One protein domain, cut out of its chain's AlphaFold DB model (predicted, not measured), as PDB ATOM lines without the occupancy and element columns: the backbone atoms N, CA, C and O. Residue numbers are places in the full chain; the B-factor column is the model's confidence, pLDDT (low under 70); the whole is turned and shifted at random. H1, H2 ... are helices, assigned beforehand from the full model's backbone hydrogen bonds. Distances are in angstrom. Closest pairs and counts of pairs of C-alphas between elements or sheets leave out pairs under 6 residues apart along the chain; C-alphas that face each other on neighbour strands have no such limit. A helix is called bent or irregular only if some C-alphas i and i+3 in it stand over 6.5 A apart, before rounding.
ATOM      1  N   ILE A 184      48.332  86.627 -20.439       95.06
ATOM      2  CA  ILE A 184      48.514  86.509 -18.988       95.06
ATOM      3  C   ILE A 184      47.854  85.233 -18.452       95.06
ATOM      4  O   ILE A 184      46.758  84.855 -18.870       95.06
ATOM      5  N   ARG A 185      48.522  84.545 -17.522       92.00
ATOM      6  CA  ARG A 185      48.034  83.289 -16.933       92.00
ATOM      7  C   ARG A 185      48.277  83.257 -15.434       92.00
ATOM      8  O   ARG A 185      49.311  83.724 -14.966       92.00
ATOM      9  N   LYS A 186      47.341  82.677 -14.683       89.62
ATOM     10  CA  LYS A 186      47.501  82.453 -13.242       89.62
ATOM     11  C   LYS A 186      48.678  81.504 -12.994       89.62
ATOM     12  O   LYS A 186      48.803  80.492 -13.687       89.62
ATOM     13  N   LEU A 187      49.522  81.810 -12.013       86.75
ATOM     14  CA  LEU A 187      50.717  81.027 -11.696       86.75
ATOM     15  C   LEU A 187      50.372  79.561 -11.399       86.75
ATOM     16  O   LEU A 187      51.036  78.661 -11.905       86.75
ATOM     17  N   SER A 188      49.287  79.315 -10.666       84.94
ATOM     18  CA  SER A 188      48.820  77.959 -10.357       84.94
ATOM     19  C   SER A 188      48.432  77.151 -11.605       84.94
ATOM     20  O   SER A 188      48.643  75.936 -11.653       84.94
ATOM     21  N   HIS A 189      47.911  77.807 -12.647       88.88
ATOM     22  CA  HIS A 189      47.609  77.157 -13.926       88.88
ATOM     23  C   HIS A 189      48.898  76.792 -14.668       88.88
ATOM     24  O   HIS A 189      49.018  75.675 -15.168       88.88
ATOM     25  N   LEU A 190      49.886  77.693 -14.678       89.25
ATOM     26  CA  LEU A 190      51.211  77.421 -15.245       89.25
ATOM     27  C   LEU A 190      51.914  76.274 -14.513       89.25
ATOM     28  O   LEU A 190      52.556  75.441 -15.144       89.25
ATOM     29  N   PHE A 191      51.776  76.206 -13.189       87.00
ATOM     30  CA  PHE A 191      52.362  75.128 -12.397       87.00
ATOM     31  C   PHE A 191      51.684  73.783 -12.680       87.00
ATOM     32  O   PHE A 191      52.354  72.765 -12.842       87.00
ATOM     33  N   THR A 192      50.358  73.780 -12.814       87.69
ATOM     34  CA  THR A 192      49.593  72.585 -13.197       87.69
ATOM     35  C   THR A 192      50.018  72.084 -14.582       87.69
ATOM     36  O   THR A 192      50.219  70.882 -14.769       87.69
ATOM     37  N   GLU A 193      50.229  73.001 -15.532       90.75
ATOM     38  CA  GLU A 193      50.802  72.695 -16.844       90.75
ATOM     39  C   GLU A 193      52.222  72.131 -16.713       90.75
ATOM     40  O   GLU A 193      52.517  71.095 -17.293       90.75
ATOM     41  N   PHE A 194      53.101  72.741 -15.917       89.62
ATOM     42  CA  PHE A 194      54.462  72.241 -15.703       89.62
ATOM     43  C   PHE A 194      54.487  70.799 -15.186       89.62
ATOM     44  O   PHE A 194      55.245  69.971 -15.692       89.62
ATOM     45  N   VAL A 195      53.627  70.491 -14.219       88.31
ATOM     46  CA  VAL A 195      53.572  69.188 -13.557       88.31
ATOM     47  C   VAL A 195      53.051  68.070 -14.471       88.31
ATOM     48  O   VAL A 195      53.384  66.910 -14.232       88.31
ATOM     49  N   HIS A 196      52.255  68.376 -15.506       88.25
ATOM     50  CA  HIS A 196      51.663  67.369 -16.410       88.25
ATOM     51  C   HIS A 196      50.977  66.201 -15.656       88.25
ATOM     52  O   HIS A 196      51.058  65.043 -16.059       88.25
ATOM     53  N   GLY A 197      50.328  66.481 -14.519       79.81
ATOM     54  CA  GLY A 197      49.662  65.463 -13.691       79.81
ATOM     55  C   GLY A 197      50.584  64.588 -12.824       79.81
ATOM     56  O   GLY A 197      50.118  63.628 -12.220       79.81
ATOM     57  N   ASN A 198      51.880  64.895 -12.721       84.88
ATOM     58  CA  ASN A 198      52.798  64.193 -11.824       84.88
ATOM     59  C   ASN A 198      52.560  64.573 -10.348       84.88
ATOM     60  O   ASN A 198      53.058  65.588  -9.862       84.88
ATOM     61  N   GLU A 199      51.833  63.730  -9.613       84.75
ATOM     62  CA  GLU A 199      51.491  63.973  -8.203       84.75
ATOM     63  C   GLU A 199      52.714  64.162  -7.298       84.75
ATOM     64  O   GLU A 199      52.672  64.972  -6.374       84.75
ATOM     65  N   THR A 200      53.825  63.476  -7.582       83.62
ATOM     66  CA  THR A 200      55.070  63.654  -6.827       83.62
ATOM     67  C   THR A 200      55.590  65.077  -6.989       83.62
ATOM     68  O   THR A 200      55.803  65.761  -5.996       83.62
ATOM     69  N   ILE A 201      55.731  65.567  -8.224       82.12
ATOM     70  CA  ILE A 201      56.192  66.941  -8.490       82.12
ATOM     71  C   ILE A 201      55.188  67.965  -7.932       82.12
ATOM     72  O   ILE A 201      55.604  68.968  -7.354       82.12
ATOM     73  N   ALA A 202      53.882  67.690  -8.022       81.50
ATOM     74  CA  ALA A 202      52.846  68.539  -7.432       81.50
ATOM     75  C   ALA A 202      53.029  68.713  -5.913       81.50
ATOM     76  O   ALA A 202      52.937  69.828  -5.395       81.50
ATOM     77  N   GLN A 203      53.307  67.618  -5.197       79.50
ATOM     78  CA  GLN A 203      53.530  67.627  -3.748       79.50
ATOM     79  C   GLN A 203      54.809  68.380  -3.359       79.50
ATOM     80  O   GLN A 203      54.810  69.085  -2.350       79.50
ATOM     81  N   LEU A 204      55.865  68.302  -4.180       76.19
ATOM     82  CA  LEU A 204      57.098  69.077  -3.975       76.19
ATOM     83  C   LEU A 204      56.862  70.598  -4.078       76.19
ATOM     84  O   LEU A 204      57.607  71.368  -3.475       76.19
ATOM     85  N   GLY A 205      55.835  71.031  -4.821       69.88
ATOM     86  CA  GLY A 205      55.440  72.441  -4.931       69.88
ATOM     87  C   GLY A 205      54.513  72.921  -3.812       69.88
ATOM     88  O   GLY A 205      54.708  74.012  -3.291       69.88
ATOM     89  N   ARG A 206      53.543  72.100  -3.376       62.22
ATOM     90  CA  ARG A 206      52.575  72.473  -2.317       62.22
ATOM     91  C   ARG A 206      53.199  72.711  -0.937       62.22
ATOM     92  O   ARG A 206      52.620  73.445  -0.144       62.22
ATOM     93  N   ASN A 207      54.352  72.101  -0.658       58.16
ATOM     94  CA  ASN A 207      55.040  72.196   0.635       58.16
ATOM     95  C   ASN A 207      56.252  73.154   0.626       58.16
ATOM     96  O   ASN A 207      56.968  73.233   1.618       58.16
ATOM     97  N   GLY A 208      56.470  73.900  -0.465       54.06
ATOM     98  CA  GLY A 208      57.236  75.152  -0.439       54.06
ATOM     99  C   GLY A 208      58.769  75.097  -0.407       54.06
ATOM    100  O   GLY A 208      59.371  76.144  -0.205       54.06
ATOM    101  N   GLU A 209      59.439  73.961  -0.627       58.19
ATOM    102  CA  GLU A 209      60.921  73.954  -0.604       58.19
ATOM    103  C   GLU A 209      61.589  73.909  -1.986       58.19
ATOM    104  O   GLU A 209      62.682  74.452  -2.155       58.19
ATOM    105  N   ILE A 210      60.966  73.274  -2.985       66.44
ATOM    106  CA  ILE A 210      61.632  72.986  -4.270       66.44
ATOM    107  C   ILE A 210      61.143  73.911  -5.382       66.44
ATOM    108  O   ILE A 210      61.964  74.425  -6.135       66.44
ATOM    109  N   PHE A 211      59.835  74.166  -5.467       71.62
ATOM    110  CA  PHE A 211      59.244  75.021  -6.497       71.62
ATOM    111  C   PHE A 211      58.622  76.256  -5.876       71.62
ATOM    112  O   PHE A 211      57.448  76.259  -5.522       71.62
ATOM    113  N   ASP A 212      59.423  77.306  -5.761       65.88
ATOM    114  CA  ASP A 212      58.970  78.571  -5.201       65.88
ATOM    115  C   ASP A 212      59.385  79.746  -6.097       65.88
ATOM    116  O   ASP A 212      60.488  80.288  -5.959       65.88
ATOM    117  N   PRO A 213      58.544  80.135  -7.069       58.81
ATOM    118  CA  PRO A 213      58.747  81.342  -7.850       58.81
ATOM    119  C   PRO A 213      58.130  82.552  -7.120       58.81
ATOM    120  O   PRO A 213      57.370  83.307  -7.719       58.81
ATOM    121  N   ILE A 214      58.400  82.743  -5.826       58.94
ATOM    122  CA  ILE A 214      57.999  83.969  -5.122       58.94
ATOM    123  C   ILE A 214      58.939  85.128  -5.513       58.94
ATOM    124  O   ILE A 214      60.152  85.043  -5.292       58.94
ATOM    125  N   PRO A 215      58.418  86.259  -6.030       53.81
ATOM    126  CA  PRO A 215      59.053  87.554  -5.825       53.81
ATOM    127  C   PRO A 215      58.847  87.974  -4.359       53.81
ATOM    128  O   PRO A 215      57.726  87.982  -3.860       53.81
ATOM    129  N   GLU A 216      59.941  88.247  -3.651       47.69
ATOM    130  CA  GLU A 216      59.984  88.404  -2.190       47.69
ATOM    131  C   GLU A 216      58.973  89.396  -1.559       47.69
ATOM    132  O   GLU A 216      58.487  90.335  -2.197       47.69
ATOM    133  N   PRO A 217      58.682  89.200  -0.257       42.16
ATOM    134  CA  PRO A 217      57.401  89.450   0.373       42.16
ATOM    135  C   PRO A 217      57.410  90.784   1.108       42.16
ATOM    136  O   PRO A 217      58.054  90.943   2.147       42.16
ATOM    137  N   ARG A 218      56.619  91.744   0.643       41.06
ATOM    138  CA  ARG A 218      56.079  92.729   1.586       41.06
ATOM    139  C   ARG A 218      54.610  92.545   1.910       41.06
ATOM    140  O   ARG A 218      54.200  93.119   2.907       41.06
ATOM    141  N   HIS A 219      53.856  91.679   1.220       41.50
ATOM    142  CA  HIS A 219      52.448  91.460   1.568       41.50
ATOM    143  C   HIS A 219      51.959  90.008   1.439       41.50
ATOM    144  O   HIS A 219      52.416  89.232   0.608       41.50
ATOM    145  N   GLN A 220      51.021  89.697   2.334       45.62
ATOM    146  CA  GLN A 220      50.406  88.434   2.758       45.62
ATOM    147  C   GLN A 220      49.593  87.660   1.698       45.62
ATOM    148  O   GLN A 220      48.655  86.958   2.066       45.62
ATOM    149  N   GLN A 221      49.894  87.764   0.402       51.03
ATOM    150  CA  GLN A 221      49.154  86.991  -0.606       51.03
ATOM    151  C   GLN A 221      49.902  85.705  -0.982       51.03
ATOM    152  O   GLN A 221      51.113  85.759  -1.217       51.03
ATOM    153  N   PRO A 222      49.224  84.540  -1.032       57.34
ATOM    154  CA  PRO A 222      49.841  83.306  -1.502       57.34
ATOM    155  C   PRO A 222      50.352  83.495  -2.934       57.34
ATOM    156  O   PRO A 222      49.658  84.077  -3.768       57.34
ATOM    157  N   ALA A 223      51.531  82.950  -3.251       58.84
ATOM    158  CA  ALA A 223      52.087  82.963  -4.611       58.84
ATOM    159  C   ALA A 223      51.083  82.452  -5.669       58.84
ATOM    160  O   ALA A 223      51.090  82.901  -6.815       58.84
ATOM    161  N   ASP A 224      50.165  81.573  -5.259       60.91
ATOM    162  CA  ASP A 224      49.098  80.996  -6.078       60.91
ATOM    163  C   ASP A 224      48.079  82.012  -6.623       60.91
ATOM    164  O   ASP A 224      47.324  81.684  -7.542       60.91
ATOM    165  N   GLU A 225      48.046  83.241  -6.106       75.38
ATOM    166  CA  GLU A 225      47.150  84.309  -6.569       75.38
ATOM    167  C   GLU A 225      47.780  85.232  -7.623       75.38
ATOM    168  O   GLU A 225      47.125  86.151  -8.118       75.38
ATOM    169  N   LEU A 226      49.030  84.971  -8.016       86.62
ATOM    170  CA  LEU A 226      49.737  85.771  -9.011       86.62
ATOM    171  C   LEU A 226      49.308  85.446 -10.444       86.62
ATOM    172  O   LEU A 226      49.064  84.297 -10.818       86.62
ATOM    173  N   PHE A 227      49.311  86.477 -11.280       91.19
ATOM    174  CA  PHE A 227      49.105  86.406 -12.719       91.19
ATOM    175  C   PHE A 227      50.393  86.792 -13.442       91.19
ATOM    176  O   PHE A 227      50.944  87.867 -13.221       91.19
ATOM    177  N   ILE A 228      50.873  85.914 -14.316       92.19
ATOM    178  CA  ILE A 228      52.160  86.035 -14.998       92.19
ATOM    179  C   ILE A 228      51.944  86.415 -16.454       92.19
ATOM    180  O   ILE A 228      51.240  85.723 -17.197       92.19
ATOM    181  N   THR A 229      52.603  87.487 -16.876       94.06
ATOM    182  CA  THR A 229      52.595  87.934 -18.272       94.06
ATOM    183  C   THR A 229      53.232  86.917 -19.204       94.06
ATOM    184  O   THR A 229      54.203  86.255 -18.848       94.06
ATOM    185  N   GLU A 230      52.712  86.822 -20.426       95.31
ATOM    186  CA  GLU A 230      53.213  85.901 -21.451       95.31
ATOM    187  C   GLU A 230      54.742  85.925 -21.630       95.31
ATOM    188  O   GLU A 230      55.344  84.850 -21.589       95.31
ATOM    189  N   PRO A 231      55.418  87.094 -21.707       94.12
ATOM    190  CA  PRO A 231      56.868  87.129 -21.905       94.12
ATOM    191  C   PRO A 231      57.673  86.545 -20.735       94.12
ATOM    192  O   PRO A 231      58.780  86.049 -20.937       94.12
ATOM    193  N   ALA A 232      57.135  86.584 -19.513       90.56
ATOM    194  CA  ALA A 232      57.821  86.092 -18.319       90.56
ATOM    195  C   ALA A 232      57.655  84.575 -18.110       90.56
ATOM    196  O   ALA A 232      58.467  83.954 -17.418       90.56
ATOM    197  N   GLN A 233      56.637  83.956 -18.717       92.12
ATOM    198  CA  GLN A 233      56.287  82.549 -18.487       92.12
ATOM    199  C   GLN A 233      57.421  81.562 -18.824       92.12
ATOM    200  O   GLN A 233      57.710  80.718 -17.972       92.12
ATOM    201  N   PRO A 234      58.130  81.643 -19.975       91.75
ATOM    202  CA  PRO A 234      59.192  80.683 -20.302       91.75
ATOM    203  C   PRO A 234      60.310  80.626 -19.253       91.75
ATOM    204  O   PRO A 234      60.823  79.550 -18.943       91.75
ATOM    205  N   ARG A 235      60.650  81.778 -18.661       87.00
ATOM    206  CA  ARG A 235      61.672  81.880 -17.614       87.00
ATOM    207  C   ARG A 235      61.248  81.154 -16.338       87.00
ATOM    208  O   ARG A 235      62.087  80.518 -15.706       87.00
ATOM    209  N   ILE A 236      59.962  81.201 -15.986       86.12
ATOM    210  CA  ILE A 236      59.415  80.466 -14.838       86.12
ATOM    211  C   ILE A 236      59.523  78.956 -15.068       86.12
ATOM    212  O   ILE A 236      60.056  78.248 -14.217       86.12
ATOM    213  N   PHE A 237      59.113  78.466 -16.243       88.81
ATOM    214  CA  PHE A 237      59.263  77.048 -16.590       88.81
ATOM    215  C   PHE A 237      60.721  76.588 -16.529       88.81
ATOM    216  O   PHE A 237      61.004  75.490 -16.048       88.81
ATOM    217  N   GLN A 238      61.659  77.411 -17.004       88.06
ATOM    218  CA  GLN A 238      63.083  77.099 -16.927       88.06
ATOM    219  C   GLN A 238      63.579  77.046 -15.476       88.06
ATOM    220  O   GLN A 238      64.277  76.099 -15.121       88.06
ATOM    221  N   ALA A 239      63.187  78.009 -14.639       84.44
ATOM    222  CA  ALA A 239      63.552  78.031 -13.225       84.44
ATOM    223  C   ALA A 239      63.046  76.783 -12.487       84.44
ATOM    224  O   ALA A 239      63.825  76.128 -11.793       84.44
ATOM    225  N   TRP A 240      61.785  76.396 -12.706       86.88
ATOM    226  CA  TRP A 240      61.234  75.162 -12.146       86.88
ATOM    227  C   TRP A 240      61.990  73.924 -12.637       86.88
ATOM    228  O   TRP A 240      62.346  73.068 -11.833       86.88
ATOM    229  N   ARG A 241      62.325  73.819 -13.931       88.50
ATOM    230  CA  ARG A 241      63.141  72.694 -14.432       88.50
ATOM    231  C   ARG A 241      64.484  72.594 -13.708       88.50
ATOM    232  O   ARG A 241      64.821  71.522 -13.218       88.50
ATOM    233  N   THR A 242      65.206  73.706 -13.575       86.31
ATOM    234  CA  THR A 242      66.489  73.739 -12.859       86.31
ATOM    235  C   THR A 242      66.339  73.324 -11.396       86.31
ATOM    236  O   THR A 242      67.116  72.503 -10.920       86.31
ATOM    237  N   GLN A 243      65.317  73.824 -10.696       83.12
ATOM    238  CA  GLN A 243      65.041  73.446  -9.306       83.12
ATOM    239  C   GLN A 243      64.773  71.941  -9.149       83.12
ATOM    240  O   GLN A 243      65.294  71.308  -8.229       83.12
ATOM    241  N   LEU A 244      64.004  71.351 -10.069       85.69
ATOM    242  CA  LEU A 244      63.730  69.914 -10.066       85.69
ATOM    243  C   LEU A 244      64.996  69.087 -10.308       85.69
ATOM    244  O   LEU A 244      65.207  68.074  -9.641       85.69
ATOM    245  N   ASP A 245      65.832  69.502 -11.257       87.62
ATOM    246  CA  ASP A 245      67.066  68.792 -11.589       87.62
ATOM    247  C   ASP A 245      68.092  68.886 -10.451       87.62
ATOM    248  O   ASP A 245      68.702  67.879 -10.084       87.62
ATOM    249  N   GLU A 246      68.223  70.054  -9.815       84.88
ATOM    250  CA  GLU A 246      69.051  70.223  -8.616       84.88
ATOM    251  C   GLU A 246      68.566  69.343  -7.458       84.88
ATOM    252  O   GLU A 246      69.378  68.735  -6.759       84.88
ATOM    253  N   TYR A 247      67.250  69.247  -7.255       83.31
ATOM    254  CA  TYR A 247      66.676  68.373  -6.239       83.31
ATOM    255  C   TYR A 247      66.975  66.893  -6.524       83.31
ATOM    256  O   TYR A 247      67.446  66.174  -5.644       83.31
ATOM    257  N   ARG A 248      66.791  66.444  -7.772       83.94
ATOM    258  CA  ARG A 248      67.103  65.067  -8.198       83.94
ATOM    259  C   ARG A 248      68.573  64.705  -7.984       83.94
ATOM    260  O   ARG A 248      68.863  63.600  -7.527       83.94
ATOM    261  N   ALA A 249      69.487  65.630  -8.273       85.62
ATOM    262  CA  ALA A 249      70.919  65.430  -8.060       85.62
ATOM    263  C   ALA A 249      71.283  65.260  -6.573       85.62
ATOM    264  O   ALA A 249      72.217  64.534  -6.250       85.62
ATOM    265  N   ARG A 250      70.540  65.890  -5.652       81.81
ATOM    266  CA  ARG A 250      70.759  65.735  -4.200       81.81
ATOM    267  C   ARG A 250      70.259  64.401  -3.651       81.81
ATOM    268  O   ARG A 250      70.786  63.944  -2.649       81.81
ATOM    269  N   LEU A 251      69.263  63.786  -4.291       78.94
ATOM    270  CA  LEU A 251      68.718  62.483  -3.885       78.94
ATOM    271  C   LEU A 251      69.574  61.287  -4.333       78.94
ATOM    272  O   LEU A 251      69.332  60.169  -3.894       78.94
ATOM    273  N   THR A 252      70.517  61.498  -5.253       68.62
ATOM    274  CA  THR A 252      71.388  60.447  -5.808       68.62
ATOM    275  C   THR A 252      72.722  60.302  -5.062       68.62
ATOM    276  O   THR A 252      73.568  59.515  -5.489       68.62
TER     277      THR A 252
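Overview. This is residues 184 to 252 of the 253 residues of an uncharacterized protein of Candidatus Berkelbacteria bacterium Licking1014_96 (UniProt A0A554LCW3). One long helix, H3, makes the long axis, with two short helices, H1 and H2, one after the other along one side of it and a long loop joining H2 to H3. The helices have few contacts with one another: H1 and H2 meet only at a corner, H1 is close to H3 without clearly touching it, and residues 216 to 221 of the loop stick out. The printed part has 69 residues with three named helices, H1, H2 and H3 in chain order, and no named strand; the class is all helix. It is compact, with a radius of gyration of the C-alphas of 12.2 A, and spans 35 by 24 by 19 A.

Arrangement. Begin with H3, residues 230 to 251, the longest helix. Look next at H1, residues 187 to 195: it is close to H3 but not clearly touching, and their closest C-alphas, those of Phe 194 and Phe 237, are 6.9 A apart. H1 and H3 run the same way at a steep tilt of 49 degrees. H2, residues 199 to 206, and H1 only just touch, with 3 pairs of C-alphas within 8 A, and they touch only at the corner by their link; the closest C-alphas are those of Val 195 and Ile 201, 6.1 A apart. H1 and H2 run opposite ways at a shallow tilt of 29 degrees. H2 and H3 are only just apart, their closest C-alphas 8.3 A from each other. Outside the helices, residues 185 to 186 pair with residues 227 to 228, antiparallel, as strands do. In H1 and H2 every O i to N i+4 pair is within hydrogen-bond range; in H3 it is 16 of 18.

Along the chain. Find C-alpha 230 at (53.213, 85.901, -21.451); from there H3 runs 33.1 A to C-alpha 251 at (68.718, 62.483, -3.885). H3 is irregular: C-alphas 231 and 234 are 7.0 A apart. Find C-alpha 187 at (50.717, 81.027, -11.696), where H1 begins; it is 12.3 A long and ends at Val 195. H2 runs 10.4 A from Glu 199 to Arg 206.

Size, cuts and confidence. The two C-alphas farthest apart are those of Ile 184 and Thr 252, the first and last printed, at 37.1 A. The printed part has no cut. The link from H1 to H2 is tight, with 3 residues; the link from H2 to H3 is long, with 23, and in it residues 216 to 221 stand free. The mean pLDDT of the printed part is 77.6, and confidence is low, under 70, at residues 205 to 210, residues 212 to 224 and residue 252.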